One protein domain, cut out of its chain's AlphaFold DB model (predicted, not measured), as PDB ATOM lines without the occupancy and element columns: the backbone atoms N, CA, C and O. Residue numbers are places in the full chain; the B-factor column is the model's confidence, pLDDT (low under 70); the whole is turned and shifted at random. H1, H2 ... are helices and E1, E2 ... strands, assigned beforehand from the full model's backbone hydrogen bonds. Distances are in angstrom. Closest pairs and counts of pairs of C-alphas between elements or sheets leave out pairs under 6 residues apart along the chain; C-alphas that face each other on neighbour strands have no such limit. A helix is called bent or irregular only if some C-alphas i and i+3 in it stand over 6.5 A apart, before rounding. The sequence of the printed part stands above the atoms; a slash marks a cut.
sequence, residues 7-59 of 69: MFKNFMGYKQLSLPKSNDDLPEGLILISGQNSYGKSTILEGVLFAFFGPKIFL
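What this domain is: This is residues 7 to 59 of the 69 residues of the protein "AAA_23 domain-containing protein" of marine sediment metagenome (UniProt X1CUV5). A two-stranded hairpin, E1 and E2, has one sharply kinked helix, H1, over one face, nearer E1 than E2; the other face is bare. Between E2 and H1 a long loop swings out, and its residues 22 to 32 stand free. The printed part has 53 residues, with two named strands and one named helix in the order E1, E2, H1 along the chain; the class is mixed, helices and strands, with 18 residues in the helix and 11 in the strands, and the sheet E1 - E2 is antiparallel. It is only just loose, close to compact, with a radius of gyration of the C-alphas of 12.0 A and spans of 33 by 25 by 22 A.

How they stand to each other: E1, residues 7 to 11, and E2, residues 14 to 19, form a hairpin, antiparallel at 174 degrees. N 8 and O 17 are within hydrogen-bond range at 2.9 A, as are N 14 and O 11 at 2.9 A. The closest C-alphas of E1 and H1, residues 41 to 58, are those of Phe 11 and Gly 47, 7.4 A apart. In H1, 9 of 14 O i to N i+4 pairs are within range.

Where its parts are: E1 begins at C-alpha 7 (29.403, -29.283, -33.520). E2 is 12.4 A long. H1, 17.3 A long, ends at C-alpha 58 (40.993, -25.980, -18.230). It is irregular, with C-alphas 52 and 55 9.5 A apart, and has a kink of 114 degrees near residue 52.

The domain as a whole: The C-alphas farthest apart, of Ser 22 and Leu 59, are 34.3 A apart. The printed part has no cut. E1 to E2 is a tight link; E2 to H1 is long, 21 residues. pLDDT is under 70 at residue 23 and residues 57 to 59.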
ATOM      1  N   MET A   7      28.444 -28.706 -32.584       91.44
ATOM      2  CA  MET A   7      29.403 -29.283 -33.520       91.44
ATOM      3  C   MET A   7      30.786 -29.384 -32.890       91.44
ATOM      4  O   MET A   7      31.350 -28.383 -32.458       91.44
ATOM      5  N   PHE A   8      31.355 -30.587 -32.910       91.38
ATOM      6  CA  PHE A   8      32.747 -30.831 -32.553       91.38
ATOM      7  C   PHE A   8      33.499 -31.438 -33.732       91.38
ATOM      8  O   PHE A   8      32.994 -32.324 -34.426       91.38
ATOM      9  N   LYS A   9      34.738 -30.990 -33.935       91.75
ATOM     10  CA  LYS A   9      35.662 -31.542 -34.926       91.75
ATOM     11  C   LYS A   9      37.019 -31.738 -34.266       91.75
ATOM     12  O   LYS A   9      37.580 -30.777 -33.750       91.75
ATOM     13  N   ASN A  10      37.518 -32.972 -34.284       90.00
ATOM     14  CA  ASN A  10      38.755 -33.392 -33.621       90.00
ATOM     15  C   ASN A  10      38.841 -32.991 -32.137       90.00
ATOM     16  O   ASN A  10      39.920 -32.677 -31.655       90.00
ATOM     17  N   PHE A  11      37.721 -32.985 -31.411       87.81
ATOM     18  CA  PHE A  11      37.684 -32.586 -30.005       87.81
ATOM     19  C   PHE A  11      37.766 -33.810 -29.093       87.81
ATOM     20  O   PHE A  11      36.802 -34.570 -28.981       87.81
ATOM     21  N   MET A  12      38.921 -33.994 -28.444       86.19
ATOM     22  CA  MET A  12      39.205 -35.139 -27.572       86.19
ATOM     23  C   MET A  12      38.849 -36.479 -28.256       86.19
ATOM     24  O   MET A  12      39.393 -36.799 -29.310       86.19
ATOM     25  N   GLY A  13      37.919 -37.260 -27.691       82.94
ATOM     26  CA  GLY A  13      37.468 -38.541 -28.247       82.94
ATOM     27  C   GLY A  13      36.559 -38.433 -29.481       82.94
ATOM     28  O   GLY A  13      36.249 -39.454 -30.098       82.94
ATOM     29  N   TYR A  14      36.128 -37.230 -29.872       86.69
ATOM     30  CA  TYR A  14      35.248 -37.012 -31.021       86.69
ATOM     31  C   TYR A  14      36.028 -36.560 -32.256       86.69
ATOM     32  O   TYR A  14      36.427 -35.402 -32.374       86.69
ATOM     33  N   LYS A  15      36.150 -37.448 -33.253       86.75
ATOM     34  CA  LYS A  15      36.635 -37.061 -34.593       86.75
ATOM     35  C   LYS A  15      35.683 -36.064 -35.259       86.75
ATOM     36  O   LYS A  15      36.105 -35.026 -35.760       86.75
ATOM     37  N   GLN A  16      34.388 -36.367 -35.221       89.44
ATOM     38  CA  GLN A  16      33.330 -35.496 -35.715       89.44
ATOM     39  C   GLN A  16      32.041 -35.785 -34.944       89.44
ATOM     40  O   GLN A  16      31.602 -36.933 -34.881       89.44
ATOM     41  N   LEU A  17      31.438 -34.746 -34.371       88.88
ATOM     42  CA  LEU A  17      30.115 -34.801 -33.759       88.88
ATOM     43  C   LEU A  17      29.283 -33.636 -34.290       88.88
ATOM     44  O   LEU A  17      29.737 -32.495 -34.280       88.88
ATOM     45  N   SER A  18      28.065 -33.922 -34.735       88.69
ATOM     46  CA  SER A  18      27.069 -32.922 -35.117       88.69
ATOM     47  C   SER A  18      25.728 -33.321 -34.516       88.69
ATOM     48  O   SER A  18      25.222 -34.408 -34.814       88.69
ATOM     49  N   LEU A  19      25.187 -32.464 -33.653       87.44
ATOM     50  CA  LEU A  19      23.872 -32.632 -33.049       87.44
ATOM     51  C   LEU A  19      23.006 -31.397 -33.364       87.44
ATOM     52  O   LEU A  19      23.452 -30.282 -33.076       87.44
ATOM     53  N   PRO A  20      21.792 -31.592 -33.914       83.38
ATOM     54  CA  PRO A  20      21.286 -32.844 -34.493       83.38
ATOM     55  C   PRO A  20      22.057 -33.257 -35.766       83.38
ATOM     56  O   PRO A  20      22.881 -32.513 -36.297       83.38
ATOM     57  N   LYS A  21      21.849 -34.500 -36.231       76.56
ATOM     58  CA  LYS A  21      22.459 -35.000 -37.483       76.56
ATOM     59  C   LYS A  21      21.856 -34.340 -38.728       76.56
ATOM     60  O   LYS A  21      22.512 -34.289 -39.764       76.56
ATOM     61  N   SER A  22      20.610 -33.890 -38.626       74.19
ATOM     62  CA  SER A  22      19.928 -33.082 -39.628       74.19
ATOM     63  C   SER A  22      20.290 -31.600 -39.473       74.19
ATOM     64  O   SER A  22      20.965 -31.201 -38.526       74.19
ATOM     65  N   ASN A  23      19.858 -30.774 -40.426       66.69
ATOM     66  CA  ASN A  23      20.004 -29.316 -40.350       66.69
ATOM     67  C   ASN A  23      18.954 -28.649 -39.444       66.69
ATOM     68  O   ASN A  23      18.815 -27.431 -39.490       66.69
ATOM     69  N   ASP A  24      18.236 -29.439 -38.649       79.31
ATOM     70  CA  ASP A  24      17.239 -28.945 -37.708       79.31
ATOM     71  C   ASP A  24      17.907 -28.370 -36.451       79.31
ATOM     72  O   ASP A  24      19.102 -28.573 -36.208       79.31
ATOM     73  N   ASP A  25      17.128 -27.663 -35.641       83.19
ATOM     74  CA  ASP A  25      17.581 -27.167 -34.346       83.19
ATOM     75  C   ASP A  25      17.522 -28.266 -33.271       83.19
ATOM     76  O   ASP A  25      16.764 -29.240 -33.364       83.19
ATOM     77  N   LEU A  26      18.336 -28.117 -32.221       85.56
ATOM     78  CA  LEU A  26      18.211 -28.918 -31.005       85.56
ATOM     79  C   LEU A  26      16.780 -28.785 -30.445       85.56
ATOM     80  O   LEU A  26      16.245 -27.674 -30.397       85.56
ATOM     81  N   PRO A  27      16.177 -29.892 -29.975       85.44
ATOM     82  CA  PRO A  27      14.835 -29.855 -29.418       85.44
ATOM     83  C   PRO A  27      14.784 -28.956 -28.184       85.44
ATOM     84  O   PRO A  27      15.712 -28.922 -27.372       85.44
ATOM     85  N   GLU A  28      13.668 -28.251 -28.033       85.94
ATOM     86  CA  GLU A  28      13.417 -27.433 -26.854       85.94
ATOM     87  C   GLU A  28      13.116 -28.301 -25.628       85.94
ATOM     88  O   GLU A  28      12.472 -29.350 -25.717       85.94
ATOM     89  N   GLY A  29      13.574 -27.846 -24.461       87.69
ATOM     90  CA  GLY A  29      13.336 -28.511 -23.182       87.69
ATOM     91  C   GLY A  29      14.517 -29.345 -22.687       87.69
ATOM     92  O   GLY A  29      15.680 -28.965 -22.830       87.69
ATOM     93  N   LEU A  30      14.213 -30.455 -22.008       87.69
ATOM     94  CA  LEU A  30      15.212 -31.288 -21.340       87.69
ATOM     95  C   LEU A  30      15.844 -32.282 -22.320       87.69
ATOM     96  O   LEU A  30      15.184 -33.200 -22.801       87.69
ATOM     97  N   ILE A  31      17.151 -32.145 -22.540       87.44
ATOM     98  CA  ILE A  31      17.928 -33.070 -23.366       87.44
ATOM     99  C   ILE A  31      18.689 -34.028 -22.459       87.44
ATOM    100  O   ILE A  31      19.561 -33.623 -21.689       87.44
ATOM    101  N   LEU A  32      18.376 -35.315 -22.575       88.62
ATOM    102  CA  LEU A  32      19.082 -36.365 -21.857       88.62
ATOM    103  C   LEU A  32      20.241 -36.900 -22.706       88.62
ATOM    104  O   LEU A  32      20.032 -37.431 -23.795       88.62
ATOM    105  N   ILE A  33      21.461 -36.818 -22.174       87.81
ATOM    106  CA  ILE A  33      22.651 -37.429 -22.778       87.81
ATOM    107  C   ILE A  33      22.917 -38.760 -22.070       87.81
ATOM    108  O   ILE A  33      23.370 -38.788 -20.926       87.81
ATOM    109  N   SER A  34      22.648 -39.876 -22.749       88.25
ATOM    110  CA  SER A  34      22.854 -41.227 -22.218       88.25
ATOM    111  C   SER A  34      23.734 -42.074 -23.142       88.25
ATOM    112  O   SER A  34      23.869 -41.810 -24.334       88.25
ATOM    113  N   GLY A  35      24.398 -43.078 -22.571       86.69
ATOM    114  CA  GLY A  35      25.327 -43.950 -23.290       86.69
ATOM    115  C   GLY A  35      26.202 -44.758 -22.336       86.69
ATOM    116  O   GLY A  35      26.222 -44.499 -21.129       86.69
ATOM    117  N   GLN A  36      26.956 -45.719 -22.867       86.56
ATOM    118  CA  GLN A  36      27.876 -46.543 -22.076       86.56
ATOM    119  C   GLN A  36      28.986 -45.699 -21.418       86.56
ATOM    120  O   GLN A  36      29.267 -44.559 -21.814       86.56
ATOM    121  N   ASN A  37      29.592 -46.210 -20.345       82.75
ATOM    122  CA  ASN A  37      30.721 -45.530 -19.704       82.75
ATOM    123  C   ASN A  37      31.904 -45.424 -20.664       82.75
ATOM    124  O   ASN A  37      32.111 -46.298 -21.493       82.75
ATOM    125  N   SER A  38      32.652 -44.322 -20.564       80.62
ATOM    126  CA  SER A  38      33.769 -44.003 -21.463       80.62
ATOM    127  C   SER A  38      33.407 -43.682 -22.931       80.62
ATOM    128  O   SER A  38      34.302 -43.590 -23.762       80.62
ATOM    129  N   TYR A  39      32.133 -43.429 -23.266       82.31
ATOM    130  CA  TYR A  39      31.700 -43.017 -24.623       82.31
ATOM    131  C   TYR A  39      31.677 -41.489 -24.856       82.31
ATOM    132  O   TYR A  39      31.012 -41.002 -25.769       82.31
ATOM    133  N   GLY A  40      32.372 -40.712 -24.018       83.19
ATOM    134  CA  GLY A  40      32.513 -39.260 -24.203       83.19
ATOM    135  C   GLY A  40      31.359 -38.399 -23.673       83.19
ATOM    136  O   GLY A  40      31.286 -37.217 -23.989       83.19
ATOM    137  N   LYS A  41      30.476 -38.935 -22.817       90.19
ATOM    138  CA  LYS A  41      29.391 -38.149 -22.188       90.19
ATOM    139  C   LYS A  41      29.916 -36.900 -21.464       90.19
ATOM    140  O   LYS A  41      29.409 -35.807 -21.689       90.19
ATOM    141  N   SER A  42      30.958 -37.061 -20.645       89.44
ATOM    142  CA  SER A  42      31.630 -35.943 -19.965       89.44
ATOM    143  C   SER A  42      32.304 -35.002 -20.964       89.44
ATOM    144  O   SER A  42      32.158 -33.792 -20.860       89.44
ATOM    145  N   THR A  43      32.929 -35.558 -22.004       90.19
ATOM    146  CA  THR A  43      33.567 -34.800 -23.087       90.19
ATOM    147  C   THR A  43      32.588 -33.903 -23.850       90.19
ATOM    148  O   THR A  43      32.963 -32.811 -24.267       90.19
ATOM    149  N   ILE A  44      31.323 -34.311 -24.026       90.56
ATOM    150  CA  ILE A  44      30.297 -33.436 -24.620       90.56
ATOM    151  C   ILE A  44      30.069 -32.211 -23.735       90.56
ATOM    152  O   ILE A  44      30.057 -31.090 -24.239       90.56
ATOM    153  N   LEU A  45      29.913 -32.415 -22.425       89.75
ATOM    154  CA  LEU A  45      29.716 -31.325 -21.473       89.75
ATOM    155  C   LEU A  45      30.934 -30.390 -21.435       89.75
ATOM    156  O   LEU A  45      30.776 -29.174 -21.501       89.75
ATOM    157  N   GLU A  46      32.143 -30.948 -21.405       89.00
ATOM    158  CA  GLU A  46      33.403 -30.198 -21.476       89.00
ATOM    159  C   GLU A  46      33.507 -29.370 -22.759       89.00
ATOM    160  O   GLU A  46      33.880 -28.200 -22.707       89.00
ATOM    161  N   GLY A  47      33.130 -29.936 -23.908       90.94
ATOM    162  CA  GLY A  47      33.119 -29.222 -25.183       90.94
ATOM    163  C   GLY A  47      32.113 -28.072 -25.216       90.94
ATOM    164  O   GLY A  47      32.427 -27.002 -25.736       90.94
ATOM    165  N   VAL A  48      30.929 -28.255 -24.620       90.44
ATOM    166  CA  VAL A  48      29.932 -27.180 -24.463       90.44
ATOM    167  C   VAL A  48      30.497 -26.053 -23.600       90.44
ATOM    168  O   VAL A  48      30.439 -24.887 -23.988       90.44
ATOM    169  N   LEU A  49      31.076 -26.385 -22.445       90.25
ATOM    170  CA  LEU A  49      31.674 -25.396 -21.550       90.25
ATOM    171  C   LEU A  49      32.836 -24.666 -22.233       90.25
ATOM    172  O   LEU A  49      32.933 -23.443 -22.146       90.25
ATOM    173  N   PHE A  50      33.681 -25.393 -22.962       88.94
ATOM    174  CA  PHE A  50      34.800 -24.815 -23.696       88.94
ATOM    175  C   PHE A  50      34.327 -23.846 -24.780       88.94
ATOM    176  O   PHE A  50      34.916 -22.781 -24.942       88.94
ATOM    177  N   ALA A  51      33.241 -24.167 -25.488       89.00
ATOM    178  CA  ALA A  51      32.667 -23.275 -26.490       89.00
ATOM    179  C   ALA A  51      32.186 -21.938 -25.894       89.00
ATOM    180  O   ALA A  51      32.285 -20.910 -26.559       89.00
ATOM    181  N   PHE A  52      31.699 -21.933 -24.648       89.00
ATOM    182  CA  PHE A  52      31.231 -20.708 -23.990       89.00
ATOM    183  C   PHE A  52      32.334 -19.905 -23.308       89.00
ATOM    184  O   PHE A  52      32.337 -18.678 -23.380       89.00
ATOM    185  N   PHE A  53      33.250 -20.580 -22.625       88.69
ATOM    186  CA  PHE A  53      34.202 -19.936 -21.717       88.69
ATOM    187  C   PHE A  53      35.646 -19.966 -22.236       88.69
ATOM    188  O   PHE A  53      36.540 -19.346 -21.648       88.69
ATOM    189  N   GLY A  54      35.886 -20.660 -23.348       84.81
ATOM    190  CA  GLY A  54      37.207 -20.857 -23.923       84.81
ATOM    191  C   GLY A  54      38.116 -21.716 -23.034       84.81
ATOM    192  O   GLY A  54      37.648 -22.410 -22.131       84.81
ATOM    193  N   PRO A  55      39.444 -21.659 -23.238       80.81
ATOM    194  CA  PRO A  55      40.408 -22.504 -22.525       80.81
ATOM    195  C   PRO A  55      40.523 -22.207 -21.028       80.81
ATOM    196  O   PRO A  55      41.154 -22.974 -20.306       80.81
ATOM    197  N   LYS A  56      39.903 -21.129 -20.535       74.38
ATOM    198  CA  LYS A  56      39.988 -20.728 -19.126       74.38
ATOM    199  C   LYS A  56      39.448 -21.780 -18.163       74.38
ATOM    200  O   LYS A  56      39.957 -21.881 -17.056       74.38
ATOM    201  N   ILE A  57      38.493 -22.599 -18.597       68.69
ATOM    202  CA  ILE A  57      37.938 -23.683 -17.771       68.69
ATOM    203  C   ILE A  57      38.925 -24.829 -17.526       68.69
ATOM    204  O   ILE A  57      38.723 -25.619 -16.613       68.69
ATOM    205  N   PHE A  58      39.983 -24.928 -18.335       65.56
ATOM    206  CA  PHE A  58      40.993 -25.980 -18.230       65.56
ATOM    207  C   PHE A  58      42.280 -25.507 -17.542       65.56
ATOM    208  O   PHE A  58      43.133 -26.332 -17.235       65.56
ATOM    209  N   LEU A  59      42.433 -24.203 -17.274       58.59
ATOM    210  CA  LEU A  59      43.667 -23.641 -16.705       58.59
ATOM    211  C   LEU A  59      43.893 -24.027 -15.234       58.59
ATOM    212  O   LEU A  59      45.044 -24.167 -14.833       58.59
TER     213      LEU A  59